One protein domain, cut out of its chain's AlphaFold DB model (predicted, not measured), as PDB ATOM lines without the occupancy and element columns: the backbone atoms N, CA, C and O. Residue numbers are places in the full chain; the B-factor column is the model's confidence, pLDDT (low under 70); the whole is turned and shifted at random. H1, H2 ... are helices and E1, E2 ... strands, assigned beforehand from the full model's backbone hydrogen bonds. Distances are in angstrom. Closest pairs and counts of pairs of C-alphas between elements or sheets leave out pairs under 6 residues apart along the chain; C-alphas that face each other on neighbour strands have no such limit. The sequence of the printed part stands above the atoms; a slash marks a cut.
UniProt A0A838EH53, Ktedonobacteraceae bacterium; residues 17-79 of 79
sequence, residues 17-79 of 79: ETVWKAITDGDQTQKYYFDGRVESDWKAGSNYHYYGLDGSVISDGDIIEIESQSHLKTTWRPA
ATOM      1  N   GLU A  17     -12.534 -32.154 -23.134       97.44
ATOM      2  CA  GLU A  17     -13.696 -31.928 -22.269       97.44
ATOM      3  C   GLU A  17     -14.331 -33.245 -21.797       97.44
ATOM      4  O   GLU A  17     -14.626 -33.408 -20.612       97.44
ATOM      5  N   THR A  18     -14.510 -34.209 -22.707       96.94
ATOM      6  CA  THR A  18     -15.064 -35.528 -22.371       96.94
ATOM      7  C   THR A  18     -14.167 -36.272 -21.385       96.94
ATOM      8  O   THR A  18     -14.664 -36.810 -20.394       96.94
ATOM      9  N   VAL A  19     -12.851 -36.270 -21.622       97.12
ATOM     10  CA  VAL A  19     -11.875 -36.908 -20.724       97.12
ATOM     11  C   VAL A  19     -11.845 -36.202 -19.370       97.12
ATOM     12  O   VAL A  19     -11.891 -36.852 -18.330       97.12
ATOM     13  N   TRP A  20     -11.849 -34.870 -19.365       97.62
ATOM     14  CA  TRP A  20     -11.860 -34.080 -18.139       97.62
ATOM     15  C   TRP A  20     -13.089 -34.366 -17.278       97.62
ATOM     16  O   TRP A  20     -12.976 -34.567 -16.067       97.62
ATOM     17  N   LYS A  21     -14.269 -34.439 -17.901       97.19
ATOM     18  CA  LYS A  21     -15.511 -34.793 -17.213       97.19
ATOM     19  C   LYS A  21     -15.449 -36.213 -16.646       97.19
ATOM     20  O   LYS A  21     -15.891 -36.422 -15.525       97.19
ATOM     21  N   ALA A  22     -14.849 -37.165 -17.362       96.69
ATOM     22  CA  ALA A  22     -14.666 -38.530 -16.860       96.69
ATOM     23  C   ALA A  22     -13.807 -38.609 -15.582       96.69
ATOM     24  O   ALA A  22     -13.944 -39.571 -14.831       96.69
ATOM     25  N   ILE A  23     -12.960 -37.605 -15.334       96.25
ATOM     26  CA  ILE A  23     -12.094 -37.504 -14.149       96.25
ATOM     27  C   ILE A  23     -12.753 -36.689 -13.022       96.25
ATOM     28  O   ILE A  23     -12.517 -36.970 -11.850       96.25
ATOM     29  N   THR A  24     -13.548 -35.666 -13.356       97.12
ATOM     30  CA  THR A  24     -13.998 -34.638 -12.392       97.12
ATOM     31  C   THR A  24     -15.488 -34.676 -12.044       97.12
ATOM     32  O   THR A  24     -15.903 -34.099 -11.039       97.12
ATOM     33  N   ASP A  25     -16.312 -35.350 -12.843       97.50
ATOM     34  CA  ASP A  25     -17.740 -35.517 -12.579       97.50
ATOM     35  C   ASP A  25     -17.987 -36.861 -11.886       97.50
ATOM     36  O   ASP A  25     -17.763 -37.920 -12.474       97.50
ATOM     37  N   GLY A  26     -18.489 -36.815 -10.648       97.00
ATOM     38  CA  GLY A  26     -18.792 -38.005  -9.854       97.00
ATOM     39  C   GLY A  26     -19.733 -38.993 -10.547       97.00
ATOM     40  O   GLY A  26     -19.571 -40.203 -10.393       97.00
ATOM     41  N   ASP A  27     -20.660 -38.510 -11.375       95.44
ATOM     42  CA  ASP A  27     -21.591 -39.381 -12.101       95.44
ATOM     43  C   ASP A  27     -20.887 -40.115 -13.261       95.44
ATOM     44  O   ASP A  27     -21.359 -41.150 -13.744       95.44
ATOM     45  N   GLN A  28     -19.746 -39.592 -13.730       97.00
ATOM     46  CA  GLN A  28     -18.875 -40.301 -14.667       97.00
ATOM     47  C   GLN A  28     -17.871 -41.197 -13.949       97.00
ATOM     48  O   GLN A  28     -17.679 -42.325 -14.401       97.00
ATOM     49  N   THR A  29     -17.252 -40.747 -12.851       96.31
ATOM     50  CA  THR A  29     -16.232 -41.558 -12.169       96.31
ATOM     51  C   THR A  29     -16.807 -42.874 -11.666       96.31
ATOM     52  O   THR A  29     -16.120 -43.885 -11.754       96.31
ATOM     53  N   GLN A  30     -18.087 -42.927 -11.281       94.88
ATOM     54  CA  GLN A  30     -18.746 -44.192 -10.931       94.88
ATOM     55  C   GLN A  30     -18.659 -45.249 -12.049       94.88
ATOM     56  O   GLN A  30     -18.523 -46.433 -11.774       94.88
ATOM     57  N   LYS A  31     -18.654 -44.849 -13.325       93.38
ATOM     58  CA  LYS A  31     -18.590 -45.790 -14.458       93.38
ATOM     59  C   LYS A  31     -17.185 -46.323 -14.730       93.38
ATOM     60  O   LYS A  31     -17.049 -47.381 -15.339       93.38
ATOM     61  N   TYR A  32     -16.154 -45.567 -14.351       89.31
ATOM     62  CA  TYR A  32     -14.770 -45.808 -14.781       89.31
ATOM     63  C   TYR A  32     -13.799 -46.059 -13.623       89.31
ATOM     64  O   TYR A  32     -12.704 -46.568 -13.847       89.31
ATOM     65  N   TYR A  33     -14.193 -45.731 -12.394       89.12
ATOM     66  CA  TYR A  33     -13.347 -45.752 -11.207       89.12
ATOM     67  C   TYR A  33     -13.938 -46.651 -10.118       89.12
ATOM     68  O   TYR A  33     -14.200 -46.204  -9.008       89.12
ATOM     69  N   PHE A  34     -14.155 -47.932 -10.438       87.50
ATOM     70  CA  PHE A  34     -14.601 -48.959  -9.481       87.50
ATOM     71  C   PHE A  34     -15.868 -48.573  -8.689       87.50
ATOM     72  O   PHE A  34     -15.901 -48.736  -7.472       87.50
ATOM     73  N   ASP A  35     -16.876 -48.000  -9.357       90.62
ATOM     74  CA  ASP A  35     -18.091 -47.450  -8.725       90.62
ATOM     75  C   ASP A  35     -17.844 -46.285  -7.739       90.62
ATOM     76  O   ASP A  35     -18.754 -45.827  -7.047       90.62
ATOM     77  N   GLY A  36     -16.621 -45.755  -7.713       94.31
ATOM     78  CA  GLY A  36     -16.200 -44.642  -6.878       94.31
ATOM     79  C   GLY A  36     -16.718 -43.301  -7.391       94.31
ATOM     80  O   GLY A  36     -16.455 -42.898  -8.530       94.31
ATOM     81  N   ARG A  37     -17.415 -42.562  -6.527       97.31
ATOM     82  CA  ARG A  37     -17.923 -41.222  -6.834       97.31
ATOM     83  C   ARG A  37     -16.981 -40.150  -6.300       97.31
ATOM     84  O   ARG A  37     -16.812 -40.056  -5.089       97.31
ATOM     85  N   VAL A  38     -16.422 -39.321  -7.181       97.69
ATOM     86  CA  VAL A  38     -15.612 -38.171  -6.757       97.69
ATOM     87  C   VAL A  38     -16.477 -36.977  -6.351       97.69
ATOM     88  O   VAL A  38     -17.511 -36.702  -6.967       97.69
ATOM     89  N   GLU A  39     -16.035 -36.233  -5.343       98.25
ATOM     90  CA  GLU A  39     -16.615 -34.950  -4.949       98.25
ATOM     91  C   GLU A  39     -15.519 -33.939  -4.603       98.25
ATOM     92  O   GLU A  39     -14.597 -34.243  -3.842       98.25
ATOM     93  N   SER A  40     -15.611 -32.740  -5.182       97.88
ATOM     94  CA  SER A  40     -14.742 -31.603  -4.883       97.88
ATOM     95  C   SER A  40     -15.324 -30.309  -5.453       97.88
ATOM     96  O   SER A  40     -16.083 -30.329  -6.422       97.88
ATOM     97  N   ASP A  41     -14.880 -29.177  -4.911       97.12
ATOM     98  CA  ASP A  41     -15.108 -27.846  -5.485       97.12
ATOM     99  C   ASP A  41     -14.209 -27.551  -6.700       97.12
ATOM    100  O   ASP A  41     -14.380 -26.514  -7.349       97.12
ATOM    101  N   TRP A  42     -13.230 -28.421  -6.985       97.69
ATOM    102  CA  TRP A  42     -12.290 -28.312  -8.108       97.69
ATOM    103  C   TRP A  42     -11.537 -26.975  -8.166       97.69
ATOM    104  O   TRP A  42     -11.445 -26.326  -9.208       97.69
ATOM    105  N   LYS A  43     -10.972 -26.559  -7.028       97.81
ATOM    106  CA  LYS A  43     -10.090 -25.386  -6.911       97.81
ATOM    107  C   LYS A  43      -8.771 -25.797  -6.273       97.81
ATOM    108  O   LYS A  43      -8.733 -26.721  -5.468       97.81
ATOM    109  N   ALA A  44      -7.690 -25.094  -6.599       97.94
ATOM    110  CA  ALA A  44      -6.424 -25.288  -5.899       97.94
ATOM    111  C   ALA A  44      -6.611 -25.053  -4.387       97.94
ATOM    112  O   ALA A  44      -7.224 -24.067  -3.975       97.94
ATOM    113  N   GLY A  45      -6.108 -25.979  -3.574       97.62
ATOM    114  CA  GLY A  45      -6.295 -26.026  -2.124       97.62
ATOM    115  C   GLY A  45      -7.585 -26.709  -1.656       97.62
ATOM    116  O   GLY A  45      -7.712 -26.964  -0.462       97.62
ATOM    117  N   SER A  46      -8.531 -27.026  -2.547       98.00
ATOM    118  CA  SER A  46      -9.706 -27.820  -2.180       98.00
ATOM    119  C   SER A  46      -9.318 -29.267  -1.910       98.00
ATOM    120  O   SER A  46      -8.462 -29.840  -2.583       98.00
ATOM    121  N   ASN A  47     -10.015 -29.876  -0.959       97.88
ATOM    122  CA  ASN A  47      -9.976 -31.313  -0.764       97.88
ATOM    123  C   ASN A  47     -10.897 -32.014  -1.785       97.88
ATOM    124  O   ASN A  47     -11.857 -31.414  -2.290       97.88
ATOM    125  N   TYR A  48     -10.594 -33.266  -2.108       98.06
ATOM    126  CA  TYR A  48     -11.486 -34.151  -2.844       98.06
ATOM    127  C   TYR A  48     -11.601 -35.498  -2.132       98.06
ATOM    128  O   TYR A  48     -10.633 -35.993  -1.551       98.06
ATOM    129  N   HIS A  49     -12.776 -36.110  -2.253       97.69
ATOM    130  CA  HIS A  49     -13.047 -37.451  -1.747       97.69
ATOM    131  C   HIS A  49     -13.541 -38.341  -2.878       97.69
ATOM    132  O   HIS A  49     -14.301 -37.895  -3.738       97.69
ATOM    133  N   TYR A  50     -13.145 -39.608  -2.841       97.00
ATOM    134  CA  TYR A  50     -13.849 -40.678  -3.529       97.00
ATOM    135  C   TYR A  50     -14.682 -41.458  -2.522       97.00
ATOM    136  O   TYR A  50     -14.153 -41.949  -1.522       97.00
ATOM    137  N   TYR A  51     -15.966 -41.609  -2.828       97.12
ATOM    138  CA  TYR A  51     -16.906 -42.397  -2.043       97.12
ATOM    139  C   TYR A  51     -17.192 -43.738  -2.711       97.12
ATOM    140  O   TYR A  51     -17.423 -43.789  -3.920       97.12
ATOM    141  N   GLY A  52     -17.206 -44.809  -1.921       94.94
ATOM    142  CA  GLY A  52     -17.720 -46.112  -2.330       94.94
ATOM    143  C   GLY A  52     -19.253 -46.144  -2.380       94.94
ATOM    144  O   GLY A  52     -19.934 -45.207  -1.958       94.94
ATOM    145  N   LEU A  53     -19.811 -47.258  -2.864       91.38
ATOM    146  CA  LEU A  53     -21.265 -47.461  -2.979       91.38
ATOM    147  C   LEU A  53     -22.014 -47.394  -1.639       91.38
ATOM    148  O   LEU A  53     -23.199 -47.071  -1.607       91.38
ATOM    149  N   ASP A  54     -21.335 -47.707  -0.539       92.69
ATOM    150  CA  ASP A  54     -21.867 -47.637   0.824       92.69
ATOM    151  C   ASP A  54     -21.733 -46.238   1.460       92.69
ATOM    152  O   ASP A  54     -22.123 -46.043   2.611       92.69
ATOM    153  N   GLY A  55     -21.192 -45.265   0.718       93.00
ATOM    154  CA  GLY A  55     -20.932 -43.903   1.185       93.00
ATOM    155  C   GLY A  55     -19.654 -43.754   2.015       93.00
ATOM    156  O   GLY A  55     -19.376 -42.654   2.492       93.00
ATOM    157  N   SER A  56     -18.866 -44.818   2.193       94.88
ATOM    158  CA  SER A  56     -17.556 -44.725   2.844       94.88
ATOM    159  C   SER A  56     -16.555 -43.975   1.962       94.88
ATOM    160  O   SER A  56     -16.618 -44.038   0.736       94.88
ATOM    161  N   VAL A  57     -15.617 -43.252   2.578       96.00
ATOM    162  CA  VAL A  57     -14.481 -42.671   1.851       96.00
ATOM    163  C   VAL A  57     -13.498 -43.797   1.546       96.00
ATOM    164  O   VAL A  57     -13.043 -44.470   2.465       96.00
ATOM    165  N   ILE A  58     -13.168 -43.993   0.268       95.25
ATOM    166  CA  ILE A  58     -12.207 -45.019  -0.184       95.25
ATOM    167  C   ILE A  58     -10.822 -44.433  -0.480       95.25
ATOM    168  O   ILE A  58      -9.811 -45.131  -0.432       95.25
ATOM    169  N   SER A  59     -10.769 -43.144  -0.806       95.62
ATOM    170  CA  SER A  59      -9.536 -42.366  -0.897       95.62
ATOM    171  C   SER A  59      -9.865 -40.883  -0.890       95.62
ATOM    172  O   SER A  59     -10.981 -40.481  -1.235       95.62
ATOM    173  N   ASP A  60      -8.888 -40.071  -0.525       97.06
ATOM    174  CA  ASP A  60      -9.015 -38.624  -0.507       97.06
ATOM    175  C   ASP A  60      -7.677 -37.942  -0.829       97.06
ATOM    176  O   ASP A  60      -6.633 -38.576  -1.022       97.06
ATOM    177  N   GLY A  61      -7.710 -36.623  -0.958       97.81
ATOM    178  CA  GLY A  61      -6.532 -35.848  -1.314       97.81
ATOM    179  C   GLY A  61      -6.834 -34.363  -1.430       97.81
ATOM    180  O   GLY A  61      -7.965 -33.921  -1.259       97.81
ATOM    181  N   ASP A  62      -5.807 -33.589  -1.741       98.38
ATOM    182  CA  ASP A  62      -5.896 -32.144  -1.921       98.38
ATOM    183  C   ASP A  62      -5.470 -31.784  -3.339       98.38
ATOM    184  O   ASP A  62      -4.492 -32.321  -3.871       98.38
ATOM    185  N   ILE A  63      -6.196 -30.857  -3.949       98.44
ATOM    186  CA  ILE A  63      -5.866 -30.310  -5.259       98.44
ATOM    187  C   ILE A  63      -4.708 -29.331  -5.082       98.44
ATOM    188  O   ILE A  63      -4.836 -28.312  -4.405       98.44
ATOM    189  N   ILE A  64      -3.575 -29.624  -5.711       98.50
ATOM    190  CA  ILE A  64      -2.374 -28.785  -5.655       98.50
ATOM    191  C   ILE A  64      -2.422 -27.725  -6.752       98.50
ATOM    192  O   ILE A  64      -2.262 -26.539  -6.480       98.50
ATOM    193  N   GLU A  65      -2.682 -28.152  -7.985       98.38
ATOM    194  CA  GLU A  65      -2.789 -27.295  -9.166       98.38
ATOM    195  C   GLU A  65      -3.926 -27.819 -10.048       98.38
ATOM    196  O   GLU A  65      -4.121 -29.033 -10.169       98.38
ATOM    197  N   ILE A  66      -4.675 -26.908 -10.664       98.31
ATOM    198  CA  ILE A  66      -5.758 -27.261 -11.579       98.31
ATOM    199  C   ILE A  66      -5.884 -26.218 -12.686       98.31
ATOM    200  O   ILE A  66      -5.992 -25.020 -12.429       98.31
ATOM    201  N   GLU A  67      -5.904 -26.702 -13.920       97.88
ATOM    202  CA  GLU A  67      -6.229 -25.956 -15.127       97.88
ATOM    203  C   GLU A  67      -7.278 -26.770 -15.883       97.88
ATOM    204  O   GLU A  67      -7.028 -27.898 -16.317       97.88
ATOM    205  N   SER A  68      -8.492 -26.226 -15.985       94.44
ATOM    206  CA  SER A  68      -9.630 -26.959 -16.536       94.44
ATOM    207  C   SER A  68      -9.324 -27.513 -17.928       94.44
ATOM    208  O   SER A  68      -8.922 -26.776 -18.823       94.44
ATOM    209  N   GLN A  69      -9.584 -28.809 -18.109       95.44
ATOM    210  CA  GLN A  69      -9.395 -29.566 -19.353       95.44
ATOM    211  C   GLN A  69      -7.938 -29.775 -19.810       95.44
ATOM    212  O   GLN A  69      -7.744 -30.384 -20.861       95.44
ATOM    213  N   SER A  70      -6.923 -29.337 -19.052       96.12
ATOM    214  CA  SER A  70      -5.507 -29.547 -19.414       96.12
ATOM    215  C   SER A  70      -4.701 -30.268 -18.335       96.12
ATOM    216  O   SER A  70      -3.937 -31.176 -18.658       96.12
ATOM    217  N   HIS A  71      -4.850 -29.882 -17.064       97.12
ATOM    218  CA  HIS A  71      -3.930 -30.305 -16.015       97.12
ATOM    219  C   HIS A  71      -4.614 -30.386 -14.651       97.12
ATOM    220  O   HIS A  71      -5.230 -29.432 -14.180       97.12
ATOM    221  N   LEU A  72      -4.462 -31.530 -13.990       97.94
ATOM    222  CA  LEU A  72      -4.890 -31.751 -12.616       97.94
ATOM    223  C   LEU A  72      -3.748 -32.417 -11.857       97.94
ATOM    224  O   LEU A  72      -3.293 -33.499 -12.228       97.94
ATOM    225  N   LYS A  73      -3.316 -31.782 -10.772       98.25
ATOM    226  CA  LYS A  73      -2.292 -32.307  -9.874       98.25
ATOM    227  C   LYS A  73      -2.852 -32.372  -8.468       98.25
ATOM    228  O   LYS A  73      -3.298 -31.360  -7.926       98.25
ATOM    229  N   THR A  74      -2.782 -33.548  -7.864       98.06
ATOM    230  CA  THR A  74      -3.332 -33.791  -6.534       98.06
ATOM    231  C   THR A  74      -2.337 -34.512  -5.634       98.06
ATOM    232  O   THR A  74      -1.388 -35.145  -6.101       98.06
ATOM    233  N   THR A  75      -2.556 -34.421  -4.324       97.56
ATOM    234  CA  THR A  75      -2.111 -35.484  -3.415       97.56
ATOM    235  C   THR A  75      -3.071 -36.665  -3.529       97.56
ATOM    236  O   THR A  75      -4.141 -36.537  -4.115       97.56
ATOM    237  N   TRP A  76      -2.691 -37.823  -2.996       95.88
ATOM    238  CA  TRP A  76      -3.572 -38.982  -2.916       95.88
ATOM    239  C   TRP A  76      -3.254 -39.759  -1.646       95.88
ATOM    240  O   TRP A  76      -2.080 -39.985  -1.328       95.88
ATOM    241  N   ARG A  77      -4.296 -40.139  -0.916       95.94
ATOM    242  CA  ARG A  77      -4.221 -40.897   0.326       95.94
ATOM    243  C   ARG A  77      -5.265 -42.018   0.259       95.94
ATOM    244  O   ARG A  77      -6.434 -41.736  -0.007       95.94
ATOM    245  N   PRO A  78      -4.863 -43.287   0.435       92.50
ATOM    246  CA  PRO A  78      -5.830 -44.363   0.595       92.50
ATOM    247  C   PRO A  78      -6.524 -44.220   1.953       92.50
ATOM    248  O   PRO A  78      -5.884 -43.793   2.920       92.50
ATOM    249  N   ALA A  79      -7.809 -44.574   2.007       81.75
ATOM    250  CA  ALA A  79      -8.520 -44.740   3.272       81.75
ATOM    251  C   ALA A  79      -8.048 -45.994   4.030       81.75
ATOM    252  O   ALA A  79      -7.632 -46.976   3.366       81.75
TER     253      ALA A  79
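What this domain is: This is residues 17 to 79 of the 79 residues of a protein of Ktedonobacteraceae bacterium (UniProt A0A838EH53). A single four-stranded sheet, E1 to E4, curls like part of a barrel, and two short helices lie at its open side: H1 near both edge strands, E1 and E4, and H2 beside E1. The long strand E3 bends sharply at residue 64, and its two parts pair with different neighbours, first E2 and then E4. The printed part has 63 residues with two named helices and then four named strands, H1 H2 E1 E2 E3 E4, and the sheet's order is E1 - E2 - E3 - E4, all antiparallel. The class is mixed, helices and strands; the whole is compact, with a radius of gyration of the C-alphas of 11.1 A and spans of 31 by 23 by 15 A.

How they stand to each other: The sheet is a meander, each strand the antiparallel neighbour of the one before: E1, residues 37 to 40, E2, residues 47 to 51, E3, residues 57 to 67, and E4, residues 71 to 74. It is twisted, its strands' lines turning by 86 degrees from edge to edge, and curled, the way across it turning by 96 degrees. E1 and E2 form a hairpin at 164 degrees, with N 37 and O 51 at 2.9 A, within hydrogen-bond range. The hairpin E2 and E3 stands at 141 degrees, with N 48 and O 61 at 2.8 A. E3 bends by 75 degrees at residue 64; it pairs with E2 over residues 57 to 62 and with E4 over residues 63 to 67. In the hairpin E3 and E4, at 136 degrees, N 67 and O 71 are 2.8 A apart. Residues 77 to 78 pair antiparallel with residues 59 to 60 of E3. E1 and E4 are apart. H2, residues 26 to 32, is on the sheet at the sheet's level, with a height of 3.4 A; its closest C-alphas to E1 are those of Gly 26 and Val 38, 4.4 A. H1, residues 17 to 24, is on the sheet but only grazes it, with residues 20 to 24. H1 and H2 touch only at the corner, about perpendicular at 83 degrees, the closest C-alphas being those of Ala 22 and Gln 28, 5.1 A. Every O i to N i+4 pair of H1 is within hydrogen-bond range; in H2 1 of 3 is, beside 3 of 4 O i to N i+3 pairs.

Where its parts are: H1 begins at C-alpha 17, (-13.696, -31.928, -22.269), and is 10.2 A long; H2 covers residues 26 to 32. E1 and E2 follow at residues 37 to 40 and 47 to 51, E2 being 13.1 A long. E3, 25.2 A long, begins at C-alpha 57, (-14.481, -42.671, 1.851). E4 ends at C-alpha 74, (-3.332, -33.791, -6.534).

The domain as a whole: The C-alphas farthest apart are those of Asp 54 and Ser 70, 31.7 A. The printed part has no cut and no long link. Mean pLDDT of the printed part is 95.9, and no printed residue is under 70.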